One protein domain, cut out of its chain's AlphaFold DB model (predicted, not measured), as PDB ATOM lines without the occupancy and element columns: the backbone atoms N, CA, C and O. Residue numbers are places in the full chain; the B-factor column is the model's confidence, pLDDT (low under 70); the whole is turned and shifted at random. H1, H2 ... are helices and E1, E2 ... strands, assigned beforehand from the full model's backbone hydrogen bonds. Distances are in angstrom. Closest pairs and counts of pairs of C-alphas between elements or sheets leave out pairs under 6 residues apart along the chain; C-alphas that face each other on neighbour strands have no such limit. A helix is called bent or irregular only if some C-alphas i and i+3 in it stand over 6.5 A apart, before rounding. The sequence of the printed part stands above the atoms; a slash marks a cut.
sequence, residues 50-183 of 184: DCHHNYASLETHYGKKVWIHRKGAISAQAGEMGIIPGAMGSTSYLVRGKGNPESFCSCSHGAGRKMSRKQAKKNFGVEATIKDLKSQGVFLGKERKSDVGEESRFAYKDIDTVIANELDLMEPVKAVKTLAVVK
ATOM      1  N   ASP A  50     174.275 184.401 222.946       93.62
ATOM      2  CA  ASP A  50     174.472 185.364 224.027       93.62
ATOM      3  C   ASP A  50     173.860 186.709 223.640       93.62
ATOM      4  O   ASP A  50     174.085 187.203 222.538       93.62
ATOM      5  N   CYS A  51     173.107 187.317 224.556       93.75
ATOM      6  CA  CYS A  51     172.505 188.626 224.337       93.75
ATOM      7  C   CYS A  51     172.497 189.456 225.625       93.75
ATOM      8  O   CYS A  51     172.139 188.978 226.708       93.75
ATOM      9  N   HIS A  52     172.838 190.738 225.503       96.06
ATOM     10  CA  HIS A  52     172.589 191.723 226.550       96.06
ATOM     11  C   HIS A  52     171.163 192.261 226.430       96.06
ATOM     12  O   HIS A  52     170.651 192.407 225.325       96.06
ATOM     13  N   HIS A  53     170.541 192.594 227.564       97.25
ATOM     14  CA  HIS A  53     169.182 193.151 227.580       97.25
ATOM     15  C   HIS A  53     169.017 194.437 228.404       97.25
ATOM     16  O   HIS A  53     167.916 194.968 228.529       97.25
ATOM     17  N   ASN A  54     170.108 194.919 229.004       98.00
ATOM     18  CA  ASN A  54     170.167 196.155 229.783       98.00
ATOM     19  C   ASN A  54     171.444 196.912 229.403       98.00
ATOM     20  O   ASN A  54     172.504 196.643 229.969       98.00
ATOM     21  N   TYR A  55     171.363 197.792 228.409       97.75
ATOM     22  CA  TYR A  55     172.502 198.558 227.901       97.75
ATOM     23  C   TYR A  55     172.052 199.718 227.012       97.75
ATOM     24  O   TYR A  55     170.881 199.817 226.647       97.75
ATOM     25  N   ALA A  56     172.997 200.578 226.642       97.94
ATOM     26  CA  ALA A  56     172.826 201.530 225.560       97.94
ATOM     27  C   ALA A  56     173.898 201.324 224.481       97.94
ATOM     28  O   ALA A  56     175.038 200.980 224.792       97.94
ATOM     29  N   SER A  57     173.550 201.548 223.221       96.88
ATOM     30  CA  SER A  57     174.468 201.434 222.080       96.88
ATOM     31  C   SER A  57     174.262 202.585 221.103       96.88
ATOM     32  O   SER A  57     173.147 203.066 220.915       96.88
ATOM     33  N   LEU A  58     175.358 203.049 220.500       97.44
ATOM     34  CA  LEU A  58     175.309 204.038 219.428       97.44
ATOM     35  C   LEU A  58     175.073 203.305 218.107       97.44
ATOM     36  O   LEU A  58     175.938 202.559 217.655       97.44
ATOM     37  N   GLU A  59     173.914 203.524 217.499       97.88
ATOM     38  CA  GLU A  59     173.466 202.835 216.287       97.88
ATOM     39  C   GLU A  59     173.043 203.843 215.219       97.88
ATOM     40  O   GLU A  59     172.788 205.013 215.516       97.88
ATOM     41  N   THR A  60     172.968 203.390 213.968       97.94
ATOM     42  CA  THR A  60     172.464 204.199 212.857       97.94
ATOM     43  C   THR A  60     171.043 203.767 212.527       97.94
ATOM     44  O   THR A  60     170.839 202.656 212.051       97.94
ATOM     45  N   HIS A  61     170.079 204.664 212.726       97.62
ATOM     46  CA  HIS A  61     168.668 204.454 212.388       97.62
ATOM     47  C   HIS A  61     168.128 205.697 211.685       97.62
ATOM     48  O   HIS A  61     168.499 206.816 212.040       97.62
ATOM     49  N   TYR A  62     167.288 205.514 210.661       96.81
ATOM     50  CA  TYR A  62     166.694 206.615 209.882       96.81
ATOM     51  C   TYR A  62     167.726 207.667 209.408       96.81
ATOM     52  O   TYR A  62     167.498 208.875 209.473       96.81
ATOM     53  N   GLY A  63     168.911 207.203 208.989       97.50
ATOM     54  CA  GLY A  63     170.007 208.056 208.507       97.50
ATOM     55  C   GLY A  63     170.750 208.857 209.586       97.50
ATOM     56  O   GLY A  63     171.573 209.705 209.248       97.50
ATOM     57  N   LYS A  64     170.496 208.617 210.880       98.12
ATOM     58  CA  LYS A  64     171.114 209.353 211.994       98.12
ATOM     59  C   LYS A  64     171.782 208.413 212.990       98.12
ATOM     60  O   LYS A  64     171.299 207.314 213.243       98.12
ATOM     61  N   LYS A  65     172.875 208.877 213.605       98.06
ATOM     62  CA  LYS A  65     173.480 208.207 214.765       98.06
ATOM     63  C   LYS A  65     172.686 208.548 216.022       98.06
ATOM     64  O   LYS A  65     172.594 209.720 216.385       98.06
ATOM     65  N   VAL A  66     172.146 207.536 216.688       97.69
ATOM     66  CA  VAL A  66     171.295 207.672 217.876       97.69
ATOM     67  C   VAL A  66     171.713 206.684 218.962       97.69
ATOM     68  O   VAL A  66     172.263 205.621 218.678       97.69
ATOM     69  N   TRP A  67     171.460 207.040 220.220       97.69
ATOM     70  CA  TRP A  67     171.671 206.142 221.354       97.69
ATOM     71  C   TRP A  67     170.420 205.312 221.614       97.69
ATOM     72  O   TRP A  67     169.428 205.830 222.130       97.69
ATOM     73  N   ILE A  68     170.487 204.019 221.317       98.25
ATOM     74  CA  ILE A  68     169.410 203.078 221.611       98.25
ATOM     75  C   ILE A  68     169.606 202.551 223.024       98.25
ATOM     76  O   ILE A  68     170.634 201.955 223.326       98.25
ATOM     77  N   HIS A  69     168.626 202.790 223.892       98.25
ATOM     78  CA  HIS A  69     168.619 202.293 225.263       98.25
ATOM     79  C   HIS A  69     167.699 201.080 225.344       98.25
ATOM     80  O   HIS A  69     166.490 201.200 225.155       98.25
ATOM     81  N   ARG A  70     168.258 199.917 225.665       98.31
ATOM     82  CA  ARG A  70     167.506 198.681 225.877       98.31
ATOM     83  C   ARG A  70     167.481 198.361 227.363       98.31
ATOM     84  O   ARG A  70     168.530 198.248 227.993       98.31
ATOM     85  N   LYS A  71     166.280 198.236 227.929       97.69
ATOM     86  CA  LYS A  71     166.052 197.820 229.319       97.69
ATOM     87  C   LYS A  71     164.956 196.763 229.348       97.69
ATOM     88  O   LYS A  71     163.783 197.089 229.204       97.69
ATOM     89  N   GLY A  72     165.341 195.504 229.525       96.56
ATOM     90  CA  GLY A  72     164.439 194.365 229.338       96.56
ATOM     91  C   GLY A  72     164.091 194.095 227.870       96.56
ATOM     92  O   GLY A  72     163.041 193.521 227.598       96.56
ATOM     93  N   ALA A  73     164.963 194.495 226.943       98.06
ATOM     94  CA  ALA A  73     164.828 194.271 225.504       98.06
ATOM     95  C   ALA A  73     166.177 193.838 224.923       98.06
ATOM     96  O   ALA A  73     167.209 194.270 225.432       98.06
ATOM     97  N   ILE A  74     166.188 193.016 223.879       98.12
ATOM     98  CA  ILE A  74     167.411 192.562 223.197       98.12
ATOM     99  C   ILE A  74     167.507 193.166 221.793       98.12
ATOM    100  O   ILE A  74     166.511 193.638 221.246       98.12
ATOM    101  N   SER A  75     168.714 193.168 221.223       98.12
ATOM    102  CA  SER A  75     168.899 193.430 219.791       98.12
ATOM    103  C   SER A  75     168.237 192.315 218.979       98.12
ATOM    104  O   SER A  75     168.327 191.139 219.332       98.12
ATOM    105  N   ALA A  76     167.543 192.711 217.920       98.19
ATOM    106  CA  ALA A  76     166.820 191.854 216.992       98.19
ATOM    107  C   ALA A  76     167.087 192.316 215.552       98.19
ATOM    108  O   ALA A  76     166.165 192.448 214.739       98.19
ATOM    109  N   GLN A  77     168.353 192.602 215.234       98.25
ATOM    110  CA  GLN A  77     168.755 192.919 213.866       98.25
ATOM    111  C   GLN A  77     168.454 191.743 212.931       98.25
ATOM    112  O   GLN A  77     168.345 190.595 213.363       98.25
ATOM    113  N   ALA A  78     168.297 192.029 211.639       98.38
ATOM    114  CA  ALA A  78     167.935 191.014 210.658       98.38
ATOM    115  C   ALA A  78     168.937 189.844 210.679       98.38
ATOM    116  O   ALA A  78     170.129 190.023 210.436       98.38
ATOM    117  N   GLY A  79     168.446 188.644 210.990       98.12
ATOM    118  CA  GLY A  79     169.243 187.419 211.053       98.12
ATOM    119  C   GLY A  79     169.955 187.153 212.385       98.12
ATOM    120  O   GLY A  79     170.444 186.035 212.572       98.12
ATOM    121  N   GLU A  80     169.979 188.118 213.309       97.88
ATOM    122  CA  GLU A  80     170.631 188.007 214.619       97.88
ATOM    123  C   GLU A  80     169.924 186.966 215.498       97.88
ATOM    124  O   GLU A  80     168.703 186.995 215.643       97.88
ATOM    125  N   MET A  81     170.679 186.036 216.086       98.06
ATOM    126  CA  MET A  81     170.128 185.040 217.010       98.06
ATOM    127  C   MET A  81     169.991 185.622 218.417       98.06
ATOM    128  O   MET A  81     170.924 186.231 218.934       98.06
ATOM    129  N   GLY A  82     168.863 185.349 219.066       97.12
ATOM    130  CA  GLY A  82     168.581 185.755 220.439       97.12
ATOM    131  C   GLY A  82     167.964 184.634 221.268       97.12
ATOM    132  O   GLY A  82     167.598 183.572 220.755       97.12
ATOM    133  N   ILE A  83     167.837 184.884 222.570       97.06
ATOM    134  CA  ILE A  83     167.122 184.019 223.508       97.06
ATOM    135  C   ILE A  83     166.141 184.847 224.338       97.06
ATOM    136  O   ILE A  83     166.509 185.873 224.910       97.06
ATOM    137  N   ILE A  84     164.901 184.367 224.422       97.44
ATOM    138  CA  ILE A  84     163.822 184.948 225.218       97.44
ATOM    139  C   ILE A  84     163.455 183.935 226.314       97.44
ATOM    140  O   ILE A  84     162.780 182.938 226.024       97.44
ATOM    141  N   PRO A  85     163.919 184.111 227.569       95.75
ATOM    142  CA  PRO A  85     163.593 183.208 228.653       95.75
ATOM    143  C   PRO A  85     162.138 183.375 229.089       95.75
ATOM    144  O   PRO A  85     161.626 184.491 229.258       95.75
ATOM    145  N   GLY A  86     161.492 182.243 229.351       93.81
ATOM    146  CA  GLY A  86     160.244 182.212 230.099       93.81
ATOM    147  C   GLY A  86     160.458 182.442 231.596       93.81
ATOM    148  O   GLY A  86     161.537 182.802 232.074       93.81
ATOM    149  N   ALA A  87     159.399 182.206 232.366       91.44
ATOM    150  CA  ALA A  87     159.495 182.142 233.815       91.44
ATOM    151  C   ALA A  87     160.199 180.856 234.288       91.44
ATOM    152  O   ALA A  87     160.482 179.948 233.506       91.44
ATOM    153  N   MET A  88     160.455 180.749 235.592       89.06
ATOM    154  CA  MET A  88     161.076 179.560 236.179       89.06
ATOM    155  C   MET A  88     160.250 178.296 235.882       89.06
ATOM    156  O   MET A  88     159.114 178.179 236.333       89.06
ATOM    157  N   GLY A  89     160.836 177.354 235.138       87.62
ATOM    158  CA  GLY A  89     160.182 176.110 234.714       87.62
ATOM    159  C   GLY A  89     159.394 176.207 233.403       87.62
ATOM    160  O   GLY A  89     159.119 175.175 232.797       87.62
ATOM    161  N   SER A  90     159.099 177.414 232.916       90.88
ATOM    162  CA  SER A  90     158.411 177.626 231.639       90.88
ATOM    163  C   SER A  90     159.329 177.386 230.431       90.88
ATOM    164  O   SER A  90     160.556 177.314 230.551       90.88
ATOM    165  N   THR A  91     158.721 177.282 229.249       94.38
ATOM    166  CA  THR A  91     159.409 177.277 227.950       94.38
ATOM    167  C   THR A  91     160.224 178.555 227.759       94.38
ATOM    168  O   THR A  91     159.806 179.634 228.172       94.38
ATOM    169  N   SER A  92     161.383 178.439 227.118       96.38
ATOM    170  CA  SER A  92     162.131 179.582 226.580       96.38
ATOM    171  C   SER A  92     162.234 179.456 225.063       96.38
ATOM    172  O   SER A  92     162.096 178.357 224.527       96.38
ATOM    173  N   TYR A  93     162.492 180.558 224.369       97.75
ATOM    174  CA  TYR A  93     162.553 180.581 222.910       97.75
ATOM    175  C   TYR A  93     163.929 181.021 222.424       97.75
ATOM    176  O   TYR A  93     164.465 182.027 222.881       97.75
ATOM    177  N   LEU A  94     164.491 180.274 221.476       97.69
ATOM    178  CA  LEU A  94     165.526 180.785 220.587       97.69
ATOM    179  C   LEU A  94     164.832 181.500 219.440       97.69
ATOM    180  O   LEU A  94     163.917 180.940 218.831       97.69
ATOM    181  N   VAL A  95     165.270 182.716 219.152       98.19
ATOM    182  CA  VAL A  95     164.633 183.594 218.170       98.19
ATOM    183  C   VAL A  95     165.650 184.123 217.171       98.19
ATOM    184  O   VAL A  95     166.853 184.114 217.437       98.19
ATOM    185  N   ARG A  96     165.162 184.597 216.027       98.56
ATOM    186  CA  ARG A  96     165.942 185.301 215.013       98.56
ATOM    187  C   ARG A  96     165.325 186.669 214.751       98.56
ATOM    188  O   ARG A  96     164.136 186.755 214.467       98.56
ATOM    189  N   GLY A  97     166.114 187.731 214.848       98.62
ATOM    190  CA  GLY A  97     165.645 189.090 214.605       98.62
ATOM    191  C   GLY A  97     165.218 189.307 213.153       98.62
ATOM    192  O   GLY A  97     165.853 188.802 212.224       98.62
ATOM    193  N   LYS A  98     164.141 190.074 212.957       98.69
ATOM    194  CA  LYS A  98     163.662 190.497 211.630       98.69
ATOM    195  C   LYS A  98     164.201 191.864 211.213       98.69
ATOM    196  O   LYS A  98     164.047 192.243 210.058       98.69
ATOM    197  N   GLY A  99     164.852 192.595 212.122       98.38
ATOM    198  CA  GLY A  99     165.392 193.925 211.842       98.38
ATOM    199  C   GLY A  99     164.310 194.978 211.617       98.38
ATOM    200  O   GLY A  99     164.497 195.863 210.787       98.38
ATOM    201  N   ASN A 100     163.175 194.874 212.318       98.44
ATOM    202  CA  ASN A 100     162.074 195.819 212.160       98.44
ATOM    203  C   ASN A 100     162.519 197.243 212.582       98.44
ATOM    204  O   ASN A 100     162.823 197.449 213.768       98.44
ATOM    205  N   PRO A 101     162.541 198.227 211.661       97.81
ATOM    206  CA  PRO A 101     163.025 199.575 211.950       97.81
ATOM    207  C   PRO A 101     162.153 200.323 212.968       97.81
ATOM    208  O   PRO A 101     162.703 201.056 213.785       97.81
ATOM    209  N   GLU A 102     160.841 200.064 213.012       97.75
ATOM    210  CA  GLU A 102     159.902 200.714 213.946       97.75
ATOM    211  C   GLU A 102     160.202 200.369 215.414       97.75
ATOM    212  O   GLU A 102     159.858 201.110 216.333       97.75
ATOM    213  N   SER A 103     160.904 199.256 215.640       97.81
ATOM    214  CA  SER A 103     161.374 198.821 216.959       97.81
ATOM    215  C   SER A 103     162.831 199.193 217.252       97.81
ATOM    216  O   SER A 103     163.396 198.729 218.245       97.81
ATOM    217  N   PHE A 104     163.481 199.965 216.373       98.38
ATOM    218  CA  PHE A 104     164.937 200.133 216.364       98.38
ATOM    219  C   PHE A 104     165.659 198.774 216.401       98.38
ATOM    220  O   PHE A 104     166.595 198.567 217.182       98.38
ATOM    221  N   CYS A 105     165.171 197.824 215.591       98.38
ATOM    222  CA  CYS A 105     165.672 196.453 215.509       98.38
ATOM    223  C   CYS A 105     165.791 195.790 216.890       98.38
ATOM    224  O   CYS A 105     166.868 195.324 217.263       98.38
ATOM    225  N   SER A 106     164.718 195.802 217.684       98.69
ATOM    226  CA  SER A 106     164.715 195.267 219.051       98.69
ATOM    227  C   SER A 106     163.488 194.401 219.308       98.69
ATOM    228  O   SER A 106     162.443 194.609 218.703       98.69
ATOM    229  N   CYS A 107     163.592 193.457 220.241       98.44
ATOM    230  CA  CYS A 107     162.451 192.673 220.718       98.44
ATOM    231  C   CYS A 107     162.518 192.449 222.236       98.44
ATOM    232  O   CYS A 107     163.444 192.918 222.915       98.44
ATOM    233  N   SER A 108     161.511 191.782 222.794       97.44
ATOM    234  CA  SER A 108     161.425 191.500 224.220       97.44
ATOM    235  C   SER A 108     162.591 190.629 224.694       97.44
ATOM    236  O   SER A 108     163.116 189.781 223.977       97.44
ATOM    237  N   HIS A 109     163.027 190.844 225.937       96.94
ATOM    238  CA  HIS A 109     164.027 189.966 226.538       96.94
ATOM    239  C   HIS A 109     163.414 188.704 227.136       96.94
ATOM    240  O   HIS A 109     164.105 187.704 227.194       96.94
ATOM    241  N   GLY A 110     162.177 188.728 227.630       95.81
ATOM    242  CA  GLY A 110     161.592 187.614 228.379       95.81
ATOM    243  C   GLY A 110     160.128 187.852 228.731       95.81
ATOM    244  O   GLY A 110     159.581 188.916 228.450       95.81
ATOM    245  N   ALA A 111     159.508 186.898 229.431       92.94
ATOM    246  CA  ALA A 111     158.072 186.945 229.751       92.94
ATOM    247  C   ALA A 111     157.627 188.219 230.507       92.94
ATOM    248  O   ALA A 111     156.497 188.684 230.377       92.94
ATOM    249  N   GLY A 112     158.512 188.806 231.319       92.06
ATOM    250  CA  GLY A 112     158.190 189.966 232.148       92.06
ATOM    251  C   GLY A 112     157.271 189.625 233.328       92.06
ATOM    252  O   GLY A 112     156.464 188.694 233.304       92.06
ATOM    253  N   ARG A 113     157.407 190.375 234.423       92.25
ATOM    254  CA  ARG A 113     156.607 190.143 235.634       92.25
ATOM    255  C   ARG A 113     155.224 190.778 235.496       92.25
ATOM    256  O   ARG A 113     155.116 191.902 235.015       92.25
ATOM    257  N   LYS A 114     154.186 190.091 235.984       93.88
ATOM    258  CA  LYS A 114     152.837 190.666 236.161       93.88
ATOM    259  C   LYS A 114     152.566 191.142 237.591       93.88
ATOM    260  O   LYS A 114     151.563 191.797 237.834       93.88
ATOM    261  N   MET A 115     153.453 190.819 238.536       92.56
ATOM    262  CA  MET A 115     153.373 191.293 239.920       92.56
ATOM    263  C   MET A 115     154.751 191.483 240.565       92.56
ATOM    264  O   MET A 115     155.761 190.905 240.140       92.56
ATOM    265  N   SER A 116     154.791 192.292 241.627       91.69
ATOM    266  CA  SER A 116     156.018 192.554 242.390       91.69
ATOM    267  C   SER A 116     156.538 191.294 243.097       91.69
ATOM    268  O   SER A 116     155.788 190.349 243.344       91.69
ATOM    269  N   ARG A 117     157.825 191.277 243.471       89.56
ATOM    270  CA  ARG A 117     158.409 190.182 244.273       89.56
ATOM    271  C   ARG A 117     157.710 190.024 245.621       89.56
ATOM    272  O   ARG A 117     157.344 188.917 245.997       89.56
ATOM    273  N   LYS A 118     157.426 191.144 246.297       89.31
ATOM    274  CA  LYS A 118     156.702 191.164 247.577       89.31
ATOM    275  C   LYS A 118     155.308 190.544 247.454       89.31
ATOM    276  O   LYS A 118     154.910 189.761 248.309       89.31
ATOM    277  N   GLN A 119     154.583 190.870 246.384       90.94
ATOM    278  CA  GLN A 119     153.262 190.298 246.126       90.94
ATOM    279  C   GLN A 119     153.346 188.814 245.754       90.94
ATOM    280  O   GLN A 119     152.577 188.022 246.286       90.94
ATOM    281  N   ALA A 120     154.311 188.421 244.919       89.81
ATOM    282  CA  ALA A 120     154.546 187.017 244.588       89.81
ATOM    283  C   ALA A 120     154.846 186.184 245.842       89.81
ATOM    284  O   ALA A 120     154.218 185.154 246.044       89.81
ATOM    285  N   LYS A 121     155.709 186.674 246.739       86.25
ATOM    286  CA  LYS A 121     156.028 186.014 248.013       86.25
ATOM    287  C   LYS A 121     154.813 185.836 248.924       86.25
ATOM    288  O   LYS A 121     154.718 184.839 249.628       86.25
ATOM    289  N   LYS A 122     153.895 186.807 248.923       88.00
ATOM    290  CA  LYS A 122     152.642 186.726 249.686       88.00
ATOM    291  C   LYS A 122     151.672 185.710 249.076       88.00
ATOM    292  O   LYS A 122     150.973 185.025 249.812       88.00
ATOM    293  N   ASN A 123     151.626 185.633 247.747       89.44
ATOM    294  CA  ASN A 123     150.645 184.832 247.017       89.44
ATOM    295  C   ASN A 123     151.094 183.384 246.780       89.44
ATOM    296  O   ASN A 123     150.252 182.504 246.627       89.44
ATOM    297  N   PHE A 124     152.403 183.132 246.719       89.50
ATOM    298  CA  PHE A 124     152.964 181.839 246.345       89.50
ATOM    299  C   PHE A 124     153.912 181.328 247.425       89.50
ATOM    300  O   PHE A 124     155.009 181.851 247.632       89.50
ATOM    301  N   GLY A 125     153.485 180.259 248.093       88.69
ATOM    302  CA  GLY A 125     154.318 179.541 249.048       88.69
ATOM    303  C   GLY A 125     155.492 178.835 248.366       88.69
ATOM    304  O   GLY A 125     155.399 178.378 247.222       88.69
ATOM    305  N   VAL A 126     156.596 178.707 249.101       88.75
ATOM    306  CA  VAL A 126     157.802 177.989 248.657       88.75
ATOM    307  C   VAL A 126     157.468 176.544 248.282       88.75
ATOM    308  O   VAL A 126     157.800 176.104 247.184       88.75
ATOM    309  N   GLU A 127     156.757 175.822 249.150       89.25
ATOM    310  CA  GLU A 127     156.399 174.418 248.920       89.25
ATOM    311  C   GLU A 127     155.503 174.237 247.696       89.25
ATOM    312  O   GLU A 127     155.758 173.361 246.873       89.25
ATOM    313  N   ALA A 128     154.497 175.102 247.537       89.38
ATOM    314  CA  ALA A 128     153.611 175.087 246.378       89.38
ATOM    315  C   ALA A 128     154.391 175.319 245.075       89.38
ATOM    316  O   ALA A 128     154.176 174.614 244.093       89.38
ATOM    317  N   THR A 129     155.350 176.246 245.089       90.94
ATOM    318  CA  THR A 129     156.200 176.534 243.925       90.94
ATOM    319  C   THR A 129     157.118 175.357 243.592       90.94
ATOM    320  O   THR A 129     157.260 174.983 242.431       90.94
ATOM    321  N   ILE A 130     157.706 174.709 244.602       90.88
ATOM    322  CA  ILE A 130     158.520 173.499 244.406       90.88
ATOM    323  C   ILE A 130     157.661 172.349 243.871       90.88
ATOM    324  O   ILE A 130     158.109 171.605 243.000       90.88
ATOM    325  N   LYS A 131     156.431 172.194 244.373       92.38
ATOM    326  CA  LYS A 131     155.487 171.177 243.901       92.38
ATOM    327  C   LYS A 131     155.091 171.412 242.440       92.38
ATOM    328  O   LYS A 131     155.066 170.445 241.686       92.38
ATOM    329  N   ASP A 132     154.850 172.661 242.038       92.88
ATOM    330  CA  ASP A 132     154.565 173.036 240.642       92.88
ATOM    331  C   ASP A 132     155.756 172.756 239.712       92.88
ATOM    332  O   ASP A 132     155.574 172.237 238.613       92.88
ATOM    333  N   LEU A 133     156.996 173.018 240.139       92.81
ATOM    334  CA  LEU A 133     158.172 172.632 239.347       92.81
ATOM    335  C   LEU A 133     158.285 171.111 239.200       92.81
ATOM    336  O   LEU A 133     158.496 170.605 238.098       92.81
ATOM    337  N   LYS A 134     158.088 170.369 240.296       92.94
ATOM    338  CA  LYS A 134     158.119 168.902 240.275       92.94
ATOM    339  C   LYS A 134     157.037 168.315 239.370       92.94
ATOM    340  O   LYS A 134     157.332 167.373 238.642       92.94
ATOM    341  N   SER A 135     155.820 168.863 239.374       94.12
ATOM    342  CA  SER A 135     154.745 168.386 238.490       94.12
ATOM    343  C   SER A 135     155.032 168.651 237.008       94.12
ATOM    344  O   SER A 135     154.536 167.918 236.158       94.12
ATOM    345  N   GLN A 136     155.875 169.637 236.689       92.75
ATOM    346  CA  GLN A 136     156.382 169.889 235.333       92.75
ATOM    347  C   GLN A 136     157.584 169.000 234.955       92.75
ATOM    348  O   GLN A 136     158.057 169.052 233.817       92.75
ATOM    349  N   GLY A 137     158.085 168.187 235.891       93.81
ATOM    350  CA  GLY A 137     159.309 167.404 235.722       93.81
ATOM    351  C   GLY A 137     160.583 168.254 235.759       93.81
ATOM    352  O   GLY A 137     161.600 167.841 235.210       93.81
ATOM    353  N   VAL A 138     160.530 169.444 236.370       94.88
ATOM    354  CA  VAL A 138     161.664 170.370 236.469       94.88
ATOM    355  C   VAL A 138     162.406 170.154 237.784       94.88
ATOM    356  O   VAL A 138     161.845 170.305 238.873       94.88
ATOM    357  N   PHE A 139     163.700 169.857 237.689       92.94
ATOM    358  CA  PHE A 139     164.570 169.718 238.855       92.94
ATOM    359  C   PHE A 139     165.037 171.085 239.361       92.94
ATOM    360  O   PHE A 139     165.493 171.919 238.584       92.94
ATOM    361  N   LEU A 140     164.959 171.315 240.672       91.81
ATOM    362  CA  LEU A 140     165.427 172.552 241.299       91.81
ATOM    363  C   LEU A 140     166.705 172.299 242.105       91.81
ATOM    364  O   LEU A 140     166.656 171.672 243.164       91.81
ATOM    365  N   GLY A 141     167.824 172.841 241.627       89.69
ATOM    366  CA  GLY A 141     169.092 172.923 242.347       89.69
ATOM    367  C   GLY A 141     169.248 174.297 242.996       89.69
ATOM    368  O   GLY A 141     169.637 175.255 242.333       89.69
ATOM    369  N   LYS A 142     168.916 174.411 244.285       85.31
ATOM    370  CA  LYS A 142     169.100 175.641 245.068       85.31
ATOM    371  C   LYS A 142     169.336 175.306 246.538       85.31
ATOM    372  O   LYS A 142     168.559 174.540 247.114       85.31
ATOM    373  N   GLU A 143     170.366 175.901 247.137       80.94
ATOM    374  CA  GLU A 143     170.723 175.678 248.546       80.94
ATOM    375  C   GLU A 143     169.679 176.279 249.498       80.94
ATOM    376  O   GLU A 143     169.097 175.578 250.325       80.94
ATOM    377  N   ARG A 144     169.377 177.576 249.348       82.75
ATOM    378  CA  ARG A 144     168.390 178.284 250.178       82.75
ATOM    379  C   ARG A 144     167.063 178.399 249.449       82.75
ATOM    380  O   ARG A 144     166.948 179.159 248.504       82.75
ATOM    381  N   LYS A 145     166.029 177.689 249.894       82.69
ATOM    382  CA  LYS A 145     164.731 177.641 249.189       82.69
ATOM    383  C   LYS A 145     163.745 178.752 249.579       82.69
ATOM    384  O   LYS A 145     162.645 178.802 249.041       82.69
ATOM    385  N   SER A 146     164.112 179.634 250.507       81.38
ATOM    386  CA  SER A 146     163.196 180.597 251.140       81.38
ATOM    387  C   SER A 146     162.647 181.687 250.208       81.38
ATOM    388  O   SER A 146     161.611 182.277 250.510       81.38
ATOM    389  N   ASP A 147     163.305 181.952 249.081       80.94
ATOM    390  CA  ASP A 147     162.923 182.961 248.084       80.94
ATOM    391  C   ASP A 147     162.280 182.358 246.820       80.94
ATOM    392  O   ASP A 147     161.834 183.094 245.943       80.94
ATOM    393  N   VAL A 148     162.169 181.026 246.726       83.00
ATOM    394  CA  VAL A 148     161.679 180.327 245.522       83.00
ATOM    395  C   VAL A 148     160.270 180.787 245.128       83.00
ATOM    396  O   VAL A 148     159.967 180.880 243.940       83.00
ATOM    397  N   GLY A 149     159.430 181.149 246.105       81.31
ATOM    398  CA  GLY A 149     158.081 181.671 245.858       81.31
ATOM    399  C   GLY A 149     158.046 182.978 245.052       81.31
ATOM    400  O   GLY A 149     157.104 183.209 244.294       81.31
ATOM    401  N   GLU A 150     159.089 183.816 245.127       84.06
ATOM    402  CA  GLU A 150     159.174 185.077 244.365       84.06
ATOM    403  C   GLU A 150     159.294 184.854 242.852       84.06
ATOM    404  O   GLU A 150     158.980 185.744 242.053       84.06
ATOM    405  N   GLU A 151     159.740 183.661 242.474       81.88
ATOM    406  CA  GLU A 151     160.085 183.259 241.116       81.88
ATOM    407  C   GLU A 151     159.069 182.277 240.525       81.88
ATOM    408  O   GLU A 151     159.270 181.786 239.417       81.88
ATOM    409  N   SER A 152     157.973 182.010 241.246       87.94
ATOM    410  CA  SER A 152     156.835 181.241 240.745       87.94
ATOM    411  C   SER A 152     156.454 181.697 239.337       87.94
ATOM    412  O   SER A 152     156.312 182.898 239.088       87.94
ATOM    413  N   ARG A 153     156.246 180.753 238.409       88.50
ATOM    414  CA  ARG A 153     155.861 181.082 237.026       88.50
ATOM    415  C   ARG A 153     154.579 181.910 236.951       88.50
ATOM    416  O   ARG A 153     154.439 182.766 236.085       88.50
ATOM    417  N   PHE A 154     153.698 181.757 237.937       91.19
ATOM    418  CA  PHE A 154     152.477 182.545 238.078       91.19
ATOM    419  C   PHE A 154     152.722 184.015 238.452       91.19
ATOM    420  O   PHE A 154     151.770 184.790 238.473       91.19
ATOM    421  N   ALA A 155     153.956 184.432 238.740       92.62
ATOM    422  CA  ALA A 155     154.328 185.838 238.914       92.62
ATOM    423  C   ALA A 155     154.679 186.543 237.589       92.62
ATOM    424  O   ALA A 155     154.846 187.770 237.568       92.62
ATOM    425  N   TYR A 156     154.771 185.793 236.490       93.44
ATOM    426  CA  TYR A 156     155.150 186.271 235.163       93.44
ATOM    427  C   TYR A 156     153.959 186.244 234.201       93.44
ATOM    428  O   TYR A 156     152.909 185.661 234.502       93.44
ATOM    429  N   LYS A 157     154.097 186.942 233.070       94.56
ATOM    430  CA  LYS A 157     153.169 186.798 231.944       94.56
ATOM    431  C   LYS A 157     153.382 185.440 231.273       94.56
ATOM    432  O   LYS A 157     154.399 184.783 231.491       94.56
ATOM    433  N   ASP A 158     152.412 185.041 230.463       94.25
ATOM    434  CA  ASP A 158     152.574 183.885 229.594       94.25
ATOM    435  C   ASP A 158     153.575 184.214 228.478       94.25
ATOM    436  O   ASP A 158     153.417 185.212 227.771       94.25
ATOM    437  N   ILE A 159     154.618 183.392 228.357       95.31
ATOM    438  CA  ILE A 159     155.671 183.585 227.362       95.31
ATOM    439  C   ILE A 159     155.119 183.431 225.946       95.31
ATOM    440  O   ILE A 159     155.489 184.211 225.077       95.31
ATOM    441  N   ASP A 160     154.175 182.517 225.727       95.69
ATOM    442  CA  ASP A 160     153.622 182.264 224.394       95.69
ATOM    443  C   ASP A 160     152.821 183.475 223.902       95.69
ATOM    444  O   ASP A 160     152.894 183.854 222.734       95.69
ATOM    445  N   THR A 161     152.143 184.163 224.826       96.56
ATOM    446  CA  THR A 161     151.461 185.432 224.536       96.56
ATOM    447  C   THR A 161     152.455 186.547 224.202       96.56
ATOM    448  O   THR A 161     152.198 187.347 223.308       96.56
ATOM    449  N   VAL A 162     153.590 186.628 224.908       96.88
ATOM    450  CA  VAL A 162     154.632 187.629 224.615       96.88
ATOM    451  C   VAL A 162     155.206 187.409 223.217       96.88
ATOM    452  O   VAL A 162     155.227 188.351 222.434       96.88
ATOM    453  N   ILE A 163     155.562 186.165 222.887       97.62
ATOM    454  CA  ILE A 163     156.087 185.776 221.573       97.62
ATOM    455  C   ILE A 163     155.083 186.088 220.457       97.62
ATOM    456  O   ILE A 163     155.460 186.666 219.441       97.62
ATOM    457  N   ALA A 164     153.803 185.752 220.647       97.69
ATOM    458  CA  ALA A 164     152.762 186.006 219.652       97.69
ATOM    459  C   ALA A 164     152.576 187.502 219.338       97.69
ATOM    460  O   ALA A 164     152.262 187.855 218.203       97.69
ATOM    461  N   ASN A 165     152.802 188.378 220.320       97.69
ATOM    462  CA  ASN A 165     152.632 189.824 220.173       97.69
ATOM    463  C   ASN A 165     153.788 190.530 219.446       97.69
ATOM    464  O   ASN A 165     153.674 191.722 219.184       97.69
ATOM    465  N   GLU A 166     154.895 189.842 219.159       97.62
ATOM    466  CA  GLU A 166     156.096 190.456 218.569       97.62
ATOM    467  C   GLU A 166     156.639 189.682 217.358       97.62
ATOM    468  O   GLU A 166     157.820 189.766 217.009       97.62
ATOM    469  N   LEU A 167     155.771 188.911 216.693       98.31
ATOM    470  CA  LEU A 167     156.124 188.140 215.496       98.31
ATOM    471  C   LEU A 167     156.542 189.019 214.311       98.31
ATOM    472  O   LEU A 167     157.116 188.514 213.353       98.31
ATOM    473  N   ASP A 168     156.271 190.317 214.329       98.31
ATOM    474  CA  ASP A 168     156.789 191.287 213.363       98.31
ATOM    475  C   ASP A 168     158.241 191.708 213.663       98.31
ATOM    476  O   ASP A 168     158.957 192.137 212.757       98.31
ATOM    477  N   LEU A 169     158.709 191.541 214.905       98.50
ATOM    478  CA  LEU A 169     160.052 191.926 215.360       98.50
ATOM    479  C   LEU A 169     161.063 190.780 215.243       98.50
ATOM    480  O   LEU A 169     162.247 191.000 214.971       98.50
ATOM    481  N   MET A 170     160.601 189.547 215.450       98.12
ATOM    482  CA  MET A 170     161.437 188.347 215.479       98.12
ATOM    483  C   MET A 170     160.691 187.109 214.956       98.12
ATOM    484  O   MET A 170     159.473 187.098 214.797       98.12
ATOM    485  N   GLU A 171     161.442 186.054 214.655       98.25
ATOM    486  CA  GLU A 171     160.943 184.719 214.329       98.25
ATOM    487  C   GLU A 171     161.329 183.731 215.444       98.25
ATOM    488  O   GLU A 171     162.519 183.621 215.765       98.25
ATOM    489  N   PRO A 172     160.383 182.972 216.025       97.81
ATOM    490  CA  PRO A 172     160.710 181.888 216.941       97.81
ATOM    491  C   PRO A 172     161.321 180.708 216.172       97.81
ATOM    492  O   PRO A 172     160.645 180.018 215.418       97.81
ATOM    493  N   VAL A 173     162.609 180.448 216.396       97.88
ATOM    494  CA  VAL A 173     163.360 179.369 215.734       97.88
ATOM    495  C   VAL A 173     163.183 178.042 216.465       97.88
ATOM    496  O   VAL A 173     163.090 176.984 215.844       97.88
ATOM    497  N   LYS A 174     163.193 178.071 217.804       97.12
ATOM    498  CA  LYS A 174     163.080 176.854 218.615       97.12
ATOM    499  C   LYS A 174     162.510 177.140 219.995       97.12
ATOM    500  O   LYS A 174     163.054 177.962 220.727       97.12
ATOM    501  N   ALA A 175     161.491 176.384 220.385       96.88
ATOM    502  CA  ALA A 175     161.060 176.287 221.774       96.88
ATOM    503  C   ALA A 175     161.965 175.304 222.533       96.88
ATOM    504  O   ALA A 175     162.210 174.184 222.073       96.88
ATOM    505  N   VAL A 176     162.469 175.708 223.698       95.00
ATOM    506  CA  VAL A 176     163.262 174.855 224.589       95.00
ATOM    507  C   VAL A 176     162.529 174.640 225.908       95.00
ATOM    508  O   VAL A 176     162.124 175.584 226.588       95.00
ATOM    509  N   LYS A 177     162.349 173.365 226.264       94.19
ATOM    510  CA  LYS A 177     161.734 172.957 227.527       94.19
ATOM    511  C   LYS A 177     162.778 172.979 228.640       94.19
ATOM    512  O   LYS A 177     163.866 172.427 228.489       94.19
ATOM    513  N   THR A 178     162.418 173.569 229.774       94.19
ATOM    514  CA  THR A 178     163.258 173.555 230.973       94.19
ATOM    515  C   THR A 178     163.281 172.152 231.584       94.19
ATOM    516  O   THR A 178     162.229 171.580 231.857       94.19
ATOM    517  N   LEU A 179     164.477 171.597 231.809       93.56
ATOM    518  CA  LEU A 179     164.667 170.317 232.515       93.56
ATOM    519  C   LEU A 179     165.128 170.524 233.959       93.56
ATOM    520  O   LEU A 179     164.719 169.805 234.869       93.56
ATOM    521  N   ALA A 180     165.971 171.528 234.179       93.00
ATOM    522  CA  ALA A 180     166.489 171.866 235.489       93.00
ATOM    523  C   ALA A 180     166.654 173.379 235.628       93.00
ATOM    524  O   ALA A 180     166.937 174.083 234.660       93.00
ATOM    525  N   VAL A 181     166.498 173.861 236.856       92.31
ATOM    526  CA  VAL A 181     166.775 175.233 237.269       92.31
ATOM    527  C   VAL A 181     167.828 175.174 238.363       92.31
ATOM    528  O   VAL A 181     167.579 174.614 239.431       92.31
ATOM    529  N   VAL A 182     168.987 175.776 238.108       90.56
ATOM    530  CA  VAL A 182     170.036 175.978 239.112       90.56
ATOM    531  C   VAL A 182     170.058 177.455 239.481       90.56
ATOM    532  O   VAL A 182     170.186 178.308 238.603       90.56
ATOM    533  N   LYS A 183     169.877 177.769 240.765       83.06
ATOM    534  CA  LYS A 183     169.842 179.149 241.269       83.06
ATOM    535  C   LYS A 183     170.749 179.297 242.490       83.06
ATOM    536  O   LYS A 183     170.681 178.474 243.401       83.06
TER     537      LYS A 183
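This is residues 50 to 183 of the 184 residues of the protein "3'-phosphate/5'-hydroxy nucleic acid ligase" of Syntrophomonadaceae bacterium (UniProt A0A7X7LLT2). An elongated body has a bent two-strand hairpin, E1 and E2, at one end and a cluster of three helices, H1, H2 and H3, with the short parallel pair E7 and E9 at the other. Between these ends lie a twisted sheet of three antiparallel strands, order E4, E5, E8, with H4 over it, and the short antiparallel pair E3 and E6. The printed part has 134 residues, with four named helices and nine named strands in the order E1 E2 E3 E4 E5 E6 H1 H2 E7 H3 H4 E8 E9; the class is mixed, helices and strands. It is only just compact, close to loose, with a radius of gyration of the C-alphas of 16.7 A and spans of 54 by 28 by 25 A.

Look first at the hairpin of E1, residues 54 to 61, and E2, residues 64 to 71: N 57 and O 68 are 2.9 A apart, within hydrogen-bond range, and E1 bends by 66 degrees at residue 58. Next, E3, residues 73 to 75, is antiparallel to E6, residues 106 to 108, with N 74 and O 107 at 2.9 A. E4, residues 81 to 84, forms a hairpin with E5, residues 92 to 97; N 84 and O 93 are 2.8 A apart. E5 is the inner strand, antiparallel also to E8, residues 170 to 176, with N 94 and O 174 at 2.8 A. This sheet is strongly twisted, but only just, its C-alphas lying up to 4.3 A off the best plane. H4, residues 159 to 164, is on the sheet at a height of 9.1 A, over E5, and runs along the strands at 20 degrees to E5 on the local plane. Farther on, H3, residues 148 to 151, touches H1, residues 117 to 123, closest at the C-alphas of Lys 121 and Glu 150, 4.9 A. H3 also touches H2, residues 126 to 135, closest at the C-alphas of Val 126 and Gly 149, 4.6 A. E7, residues 139 to 141, is parallel to E9, residues 180 to 182, with N 141 and O 181 at 2.8 A. In H1, H2 and H4 every O i to N i+4 pair is within hydrogen-bond range; H3 is too short for such a pair.

Find C-alpha 54 at (170.167, 196.155, 229.783), where E1 begins its 19.3 A; E2 measures 21.4 A, E8 16.4 A, E5 15.7 A and H2 14.3 A. E9 ends at C-alpha 182, (170.036, 175.978, 239.112).

The C-alphas farthest apart, those of Gly 63 and Glu 127, are 54.3 A from each other. The printed part has no cut, no link is long, and no printed residue has a pLDDT under 70.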